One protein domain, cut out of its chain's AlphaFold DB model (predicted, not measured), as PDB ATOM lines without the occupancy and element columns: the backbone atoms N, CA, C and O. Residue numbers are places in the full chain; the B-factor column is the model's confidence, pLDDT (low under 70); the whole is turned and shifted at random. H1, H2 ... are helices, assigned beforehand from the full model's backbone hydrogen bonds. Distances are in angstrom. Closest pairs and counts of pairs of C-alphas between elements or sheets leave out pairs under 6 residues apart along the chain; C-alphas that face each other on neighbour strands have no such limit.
ATOM      1  N   PRO A  38     180.839 231.599 219.975       91.81
ATOM      2  CA  PRO A  38     181.686 231.684 221.160       91.81
ATOM      3  C   PRO A  38     182.339 233.061 221.328       91.81
ATOM      4  O   PRO A  38     182.690 233.414 222.448       91.81
ATOM      5  N   GLU A  39     182.475 233.844 220.252       90.00
ATOM      6  CA  GLU A  39     183.041 235.200 220.312       90.00
ATOM      7  C   GLU A  39     182.215 236.164 221.152       90.00
ATOM      8  O   GLU A  39     182.759 237.116 221.697       90.00
ATOM      9  N   PHE A  40     180.914 235.910 221.280       90.62
ATOM     10  CA  PHE A  40     180.041 236.726 222.114       90.62
ATOM     11  C   PHE A  40     180.065 236.293 223.583       90.62
ATOM     12  O   PHE A  40     179.396 236.895 224.402       90.62
ATOM     13  N   ILE A  41     180.824 235.258 223.949       90.19
ATOM     14  CA  ILE A  41     180.956 234.812 225.341       90.19
ATOM     15  C   ILE A  41     182.165 235.514 225.979       90.19
ATOM     16  O   ILE A  41     182.950 234.881 226.672       90.19
ATOM     17  N   ASP A  42     182.345 236.811 225.725       83.81
ATOM     18  CA  ASP A  42     183.442 237.633 226.265       83.81
ATOM     19  C   ASP A  42     182.959 239.055 226.598       83.81
ATOM     20  O   ASP A  42     183.542 240.059 226.201       83.81
ATOM     21  N   ASP A  43     181.826 239.132 227.304       77.69
ATOM     22  CA  ASP A  43     181.084 240.382 227.514       77.69
ATOM     23  C   ASP A  43     181.731 241.334 228.540       77.69
ATOM     24  O   ASP A  43     181.547 242.549 228.470       77.69
ATOM     25  N   SER A  44     182.448 240.808 229.543       83.88
ATOM     26  CA  SER A  44     183.061 241.623 230.603       83.88
ATOM     27  C   SER A  44     184.194 240.901 231.349       83.88
ATOM     28  O   SER A  44     184.229 239.669 231.361       83.88
ATOM     29  N   PRO A  45     185.086 241.624 232.061       80.75
ATOM     30  CA  PRO A  45     186.166 241.014 232.849       80.75
ATOM     31  C   PRO A  45     185.684 239.995 233.895       80.75
ATOM     32  O   PRO A  45     186.340 238.973 234.121       80.75
ATOM     33  N   ASP A  46     184.521 240.250 234.496       82.25
ATOM     34  CA  ASP A  46     183.919 239.381 235.511       82.25
ATOM     35  C   ASP A  46     183.213 238.164 234.902       82.25
ATOM     36  O   ASP A  46     183.107 237.116 235.542       82.25
ATOM     37  N   THR A  47     182.774 238.266 233.643       85.00
ATOM     38  CA  THR A  47     182.035 237.207 232.937       85.00
ATOM     39  C   THR A  47     182.793 236.606 231.753       85.00
ATOM     40  O   THR A  47     182.209 235.854 230.971       85.00
ATOM     41  N   ALA A  48     184.102 236.858 231.662       90.81
ATOM     42  CA  ALA A  48     184.986 236.275 230.660       90.81
ATOM     43  C   ALA A  48     184.888 234.732 230.653       90.81
ATOM     44  O   ALA A  48     184.661 234.126 231.716       90.81
ATOM     45  N   PRO A  49     185.153 234.051 229.519       91.69
ATOM     46  CA  PRO A  49     184.932 232.609 229.394       91.69
ATOM     47  C   PRO A  49     185.626 231.810 230.506       91.69
ATOM     48  O   PRO A  49     185.031 230.957 231.161       91.69
ATOM     49  N   SER A  50     186.883 232.159 230.800       92.31
ATOM     50  CA  SER A  50     187.672 231.499 231.847       92.31
ATOM     51  C   SER A  50     187.097 231.647 233.264       92.31
ATOM     52  O   SER A  50     187.272 230.746 234.082       92.31
ATOM     53  N   LYS A  51     186.397 232.751 233.567       92.38
ATOM     54  CA  LYS A  51     185.742 232.980 234.867       92.38
ATOM     55  C   LYS A  51     184.459 232.165 234.982       92.38
ATOM     56  O   LYS A  51     184.240 231.536 236.017       92.38
ATOM     57  N   ARG A  52     183.675 232.082 233.900       92.88
ATOM     58  CA  ARG A  52     182.487 231.213 233.828       92.88
ATOM     59  C   ARG A  52     182.858 229.746 234.035       92.88
ATOM     60  O   ARG A  52     182.264 229.086 234.883       92.88
ATOM     61  N   ILE A  53     183.890 229.261 233.339       92.75
ATOM     62  CA  ILE A  53     184.369 227.879 233.504       92.75
ATOM     63  C   ILE A  53     184.872 227.655 234.932       92.75
ATOM     64  O   ILE A  53     184.504 226.660 235.543       92.75
ATOM     65  N   LYS A  54     185.655 228.583 235.500       93.56
ATOM     66  CA  LYS A  54     186.165 228.459 236.877       93.56
ATOM     67  C   LYS A  54     185.051 228.415 237.929       93.56
ATOM     68  O   LYS A  54     185.198 227.710 238.920       93.56
ATOM     69  N   SER A  55     183.961 229.151 237.713       91.88
ATOM     70  CA  SER A  55     182.781 229.133 238.585       91.88
ATOM     71  C   SER A  55     182.041 227.791 238.523       91.88
ATOM     72  O   SER A  55     181.640 227.250 239.550       91.88
ATOM     73  N   LEU A  56     181.911 227.209 237.324       91.50
ATOM     74  CA  LEU A  56     181.260 225.907 237.132       91.50
ATOM     75  C   LEU A  56     182.136 224.721 237.553       91.50
ATOM     76  O   LEU A  56     181.626 223.726 238.058       91.50
ATOM     77  N   ILE A  57     183.444 224.818 237.322       92.56
ATOM     78  CA  ILE A  57     184.434 223.775 237.573       92.56
ATOM     79  C   ILE A  57     185.566 224.408 238.391       92.56
ATOM     80  O   ILE A  57     186.546 224.903 237.823       92.56
ATOM     81  N   PRO A  58     185.483 224.382 239.735       93.88
ATOM     82  CA  PRO A  58     186.493 224.994 240.601       93.88
ATOM     83  C   PRO A  58     187.911 224.460 240.371       93.88
ATOM     84  O   PRO A  58     188.887 225.184 240.574       93.88
ATOM     85  N   ALA A  59     188.046 223.221 239.890       94.19
ATOM     86  CA  ALA A  59     189.327 222.604 239.555       94.19
ATOM     87  C   ALA A  59     189.986 223.167 238.278       94.19
ATOM     88  O   ALA A  59     191.182 222.958 238.089       94.19
ATOM     89  N   TYR A  60     189.255 223.914 237.438       95.19
ATOM     90  CA  TYR A  60     189.753 224.436 236.163       95.19
ATOM     91  C   TYR A  60     190.988 225.334 236.339       95.19
ATOM     92  O   TYR A  60     191.000 226.279 237.140       95.19
ATOM     93  N   LYS A  61     192.029 225.066 235.557       96.38
ATOM     94  CA  LYS A  61     193.292 225.802 235.505       96.38
ATOM     95  C   LYS A  61     193.401 226.501 234.156       96.38
ATOM     96  O   LYS A  61     193.858 225.916 233.183       96.38
ATOM     97  N   LYS A  62     193.039 227.789 234.127       93.19
ATOM     98  CA  LYS A  62     192.946 228.619 232.910       93.19
ATOM     99  C   LYS A  62     194.064 228.390 231.890       93.19
ATOM    100  O   LYS A  62     193.772 228.228 230.713       93.19
ATOM    101  N   VAL A  63     195.322 228.412 232.334       95.81
ATOM    102  CA  VAL A  63     196.479 228.296 231.434       95.81
ATOM    103  C   VAL A  63     196.660 226.855 230.957       95.81
ATOM    104  O   VAL A  63     196.582 226.602 229.760       95.81
ATOM    105  N   ALA A  64     196.860 225.911 231.881       96.75
ATOM    106  CA  ALA A  64     197.159 224.519 231.540       96.75
ATOM    107  C   ALA A  64     196.007 223.847 230.774       96.75
ATOM    108  O   ALA A  64     196.216 223.304 229.693       96.75
ATOM    109  N   ASP A  65     194.781 223.957 231.288       96.38
ATOM    110  CA  ASP A  65     193.611 223.354 230.650       96.38
ATOM    111  C   ASP A  65     193.269 224.083 229.344       96.38
ATOM    112  O   ASP A  65     192.807 223.462 228.394       96.38
ATOM    113  N   GLY A  66     193.522 225.395 229.268       94.19
ATOM    114  CA  GLY A  66     193.322 226.182 228.052       94.19
ATOM    115  C   GLY A  66     194.191 225.706 226.889       94.19
ATOM    116  O   GLY A  66     193.684 225.575 225.777       94.19
ATOM    117  N   ILE A  67     195.464 225.388 227.149       96.31
ATOM    118  CA  ILE A  67     196.384 224.839 226.141       96.31
ATOM    119  C   ILE A  67     195.876 223.481 225.646       96.31
ATOM    120  O   ILE A  67     195.679 223.306 224.446       96.31
ATOM    121  N   VAL A  68     195.587 222.557 226.568       97.38
ATOM    122  CA  VAL A  68     195.112 221.205 226.226       97.38
ATOM    123  C   VAL A  68     193.794 221.255 225.447       97.38
ATOM    124  O   VAL A  68     193.597 220.494 224.502       97.38
ATOM    125  N   LEU A  69     192.876 222.151 225.819       95.06
ATOM    126  CA  LEU A  69     191.612 222.328 225.107       95.06
ATOM    127  C   LEU A  69     191.822 222.907 223.707       95.06
ATOM    128  O   LEU A  69     191.226 222.399 222.762       95.06
ATOM    129  N   ALA A  70     192.657 223.937 223.555       95.44
ATOM    130  CA  ALA A  70     192.936 224.531 222.249       95.44
ATOM    131  C   ALA A  70     193.587 223.516 221.295       95.44
ATOM    132  O   ALA A  70     193.190 223.432 220.133       95.44
ATOM    133  N   GLU A  71     194.518 222.706 221.802       97.44
ATOM    134  CA  GLU A  71     195.148 221.615 221.056       97.44
ATOM    135  C   GLU A  71     194.121 220.563 220.614       97.44
ATOM    136  O   GLU A  71     194.070 220.203 219.439       97.44
ATOM    137  N   ARG A  72     193.241 220.122 221.524       97.25
ATOM    138  CA  ARG A  72     192.198 219.125 221.225       97.25
ATOM    139  C   ARG A  72     191.124 219.627 220.264       97.25
ATOM    140  O   ARG A  72     190.606 218.840 219.479       97.25
ATOM    141  N   ILE A  73     190.740 220.900 220.361       95.69
ATOM    142  CA  ILE A  73     189.743 221.511 219.469       95.69
ATOM    143  C   ILE A  73     190.342 221.722 218.075       95.69
ATOM    144  O   ILE A  73     189.652 221.532 217.073       95.69
ATOM    145  N   GLY A  74     191.618 222.104 218.017       97.44
ATOM    146  CA  GLY A  74     192.329 222.388 216.782       97.44
ATOM    147  C   GLY A  74     192.055 223.791 216.241       97.44
ATOM    148  O   GLY A  74     190.963 224.356 216.373       97.44
ATOM    149  N   ILE A  75     193.074 224.360 215.591       95.94
ATOM    150  CA  ILE A  75     193.025 225.730 215.071       95.94
ATOM    151  C   ILE A  75     191.920 225.913 214.027       95.94
ATOM    152  O   ILE A  75     191.248 226.938 214.041       95.94
ATOM    153  N   ASP A  76     191.660 224.918 213.179       97.12
ATOM    154  CA  ASP A  76     190.653 225.024 212.119       97.12
ATOM    155  C   ASP A  76     189.246 225.227 212.684       97.12
ATOM    156  O   ASP A  76     188.499 226.086 212.212       97.12
ATOM    157  N   ARG A  77     188.896 224.500 213.750       96.00
ATOM    158  CA  ARG A  77     187.592 224.635 214.400       96.00
ATOM    159  C   ARG A  77     187.456 225.972 215.121       96.00
ATOM    160  O   ARG A  77     186.402 226.600 215.031       96.00
ATOM    161  N   ILE A  78     188.517 226.424 215.794       95.38
ATOM    162  CA  ILE A  78     188.556 227.744 216.445       95.38
ATOM    163  C   ILE A  78     188.365 228.840 215.393       95.38
ATOM    164  O   ILE A  78     187.514 229.711 215.553       95.38
ATOM    165  N   LEU A  79     189.099 228.763 214.281       96.19
ATOM    166  CA  LEU A  79     188.954 229.694 213.172       96.19
ATOM    167  C   LEU A  79     187.564 229.604 212.549       96.19
ATOM    168  O   LEU A  79     187.055 230.630 212.134       96.19
ATOM    169  N   GLN A  80     186.919 228.439 212.468       95.88
ATOM    170  CA  GLN A  80     185.567 228.307 211.913       95.88
ATOM    171  C   GLN A  80     184.500 228.984 212.786       95.88
ATOM    172  O   GLN A  80     183.611 229.645 212.253       95.88
ATOM    173  N   GLU A  81     184.585 228.854 214.107       94.44
ATOM    174  CA  GLU A  81     183.573 229.388 215.033       94.44
ATOM    175  C   GLU A  81     183.791 230.867 215.391       94.44
ATOM    176  O   GLU A  81     182.829 231.559 215.736       94.44
ATOM    177  N   CYS A  82     185.034 231.353 215.278       94.38
ATOM    178  CA  CYS A  82     185.434 232.699 215.681       94.38
ATOM    179  C   CYS A  82     185.916 233.533 214.477       94.38
ATOM    180  O   CYS A  82     187.065 233.418 214.036       94.38
ATOM    181  N   SER A  83     185.031 234.369 213.915       94.69
ATOM    182  CA  SER A  83     185.308 235.171 212.719       94.69
ATOM    183  C   SER A  83     186.282 236.330 212.949       94.69
ATOM    184  O   SER A  83     187.134 236.560 212.086       94.69
ATOM    185  N   HIS A  84     186.218 237.029 214.082       93.81
ATOM    186  CA  HIS A  84     187.180 238.071 214.440       93.81
ATOM    187  C   HIS A  84     188.577 237.487 214.642       93.81
ATOM    188  O   HIS A  84     189.551 238.015 214.096       93.81
ATOM    189  N   PHE A  85     188.682 236.362 215.357       94.50
ATOM    190  CA  PHE A  85     189.970 235.688 215.530       94.50
ATOM    191  C   PHE A  85     190.536 235.219 214.185       94.50
ATOM    192  O   PHE A  85     191.710 235.447 213.888       94.50
ATOM    193  N   ARG A  86     189.688 234.654 213.315       96.75
ATOM    194  CA  ARG A  86     190.074 234.281 211.950       96.75
ATOM    195  C   ARG A  86     190.605 235.459 211.146       96.75
ATOM    196  O   ARG A  86     191.639 235.325 210.496       96.75
ATOM    197  N   ALA A  87     189.925 236.602 211.197       96.88
ATOM    198  CA  ALA A  87     190.360 237.803 210.496       96.88
ATOM    199  C   ALA A  87     191.731 238.284 211.000       96.88
ATOM    200  O   ALA A  87     192.592 238.643 210.198       96.88
ATOM    201  N   TRP A  88     191.960 238.246 212.315       96.06
ATOM    202  CA  TRP A  88     193.250 238.594 212.912       96.06
ATOM    203  C   TRP A  88     194.376 237.640 212.485       96.06
ATOM    204  O   TRP A  88     195.416 238.103 212.016       96.06
ATOM    205  N   VAL A  89     194.155 236.321 212.540       96.12
ATOM    206  CA  VAL A  89     195.130 235.327 212.051       96.12
ATOM    207  C   VAL A  89     195.411 235.513 210.557       96.12
ATOM    208  O   VAL A  89     196.559 235.400 210.130       96.12
ATOM    209  N   GLY A  90     194.391 235.847 209.760       96.94
ATOM    210  CA  GLY A  90     194.545 236.168 208.341       96.94
ATOM    211  C   GLY A  90     195.495 237.343 208.098       96.94
ATOM    212  O   GLY A  90     196.380 237.240 207.252       96.94
ATOM    213  N   LYS A  91     195.377 238.419 208.890       97.00
ATOM    214  CA  LYS A  91     196.303 239.564 208.828       97.00
ATOM    215  C   LYS A  91     197.738 239.147 209.136       97.00
ATOM    216  O   LYS A  91     198.638 239.562 208.422       97.00
ATOM    217  N   ILE A  92     197.952 238.308 210.152       96.12
ATOM    218  CA  ILE A  92     199.296 237.827 210.513       96.12
ATOM    219  C   ILE A  92     199.903 236.991 209.389       96.12
ATOM    220  O   ILE A  92     201.046 237.220 209.013       96.12
ATOM    221  N   ARG A  93     199.137 236.054 208.819       95.19
ATOM    222  CA  ARG A  93     199.613 235.202 207.717       95.19
ATOM    223  C   ARG A  93     200.017 236.015 206.484       95.19
ATOM    224  O   ARG A  93     200.961 235.637 205.802       95.19
ATOM    225  N   ALA A  94     199.338 237.134 206.232       95.31
ATOM    226  CA  ALA A  94     199.663 238.049 205.140       95.31
ATOM    227  C   ALA A  94     200.942 238.878 205.375       95.31
ATOM    228  O   ALA A  94     201.451 239.453 204.424       95.31
ATOM    229  N   LEU A  95     201.467 238.949 206.608       94.00
ATOM    230  CA  LEU A  95     202.761 239.594 206.897       94.00
ATOM    231  C   LEU A  95     203.957 238.682 206.605       94.00
ATOM    232  O   LEU A  95     205.091 239.147 206.566       94.00
ATOM    233  N   THR A  96     203.708 237.382 206.477       81.50
ATOM    234  CA  THR A  96     204.730 236.349 206.280       81.50
ATOM    235  C   THR A  96     204.736 235.774 204.859       81.50
ATOM    236  O   THR A  96     205.387 234.757 204.632       81.50
TER     237      THR A  96
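This is residues 38 to 96 of the 97 residues of an uncharacterized protein of Anaerolineaceae bacterium oral taxon 439 (UniProt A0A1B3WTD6). Four short helices follow one another in an open arch: H1, H2 and H3 stand nearly square to the next along the chain without clearly touching, H4 folds back from H3 at a corner, and residues 91 to 96, of which 91 to 95 belong to H4, stick out. The 59 printed residues hold H1 to H4 in chain order, no named strand: all helix, loose, radius of gyration of the C-alphas 13.4 A, spans 40 by 24 by 17 A.

Past residues 38 to 48, find C-alpha 49 at (184.932, 232.609, 229.394), where H1, residues 49 to 56, begins. Then come H2, residues 62 to 73, 15.5 A, H3, residues 75 to 81, and H4, residues 83 to 95, 18.9 A, ending at C-alpha 95, (202.761, 239.594, 206.897).

H2 is close but not clearly touching to H1 (closest C-alphas Ser 50 and Lys 62, 6.1 A; about perpendicular, 74 degrees) and to H3 (Ala 70 and Ile 78, 7.9 A; about perpendicular, 89 degrees). H3 and H4 only just touch, with 3 pairs of C-alphas within 8 A, only at the corner, H4 with residues 85 to 86 alone; their closest C-alphas, Leu 79 and Arg 86, are 4.9 A apart, at a steep tilt of 43 degrees, opposite ways. In H1 to H4 every O i to N i+4 pair is within hydrogen-bond range.

The farthest C-alphas, Pro 58 and Thr 96, are 40.5 A apart. The printed part has no cut, its three links are tight, and no printed residue is under 70 in pLDDT.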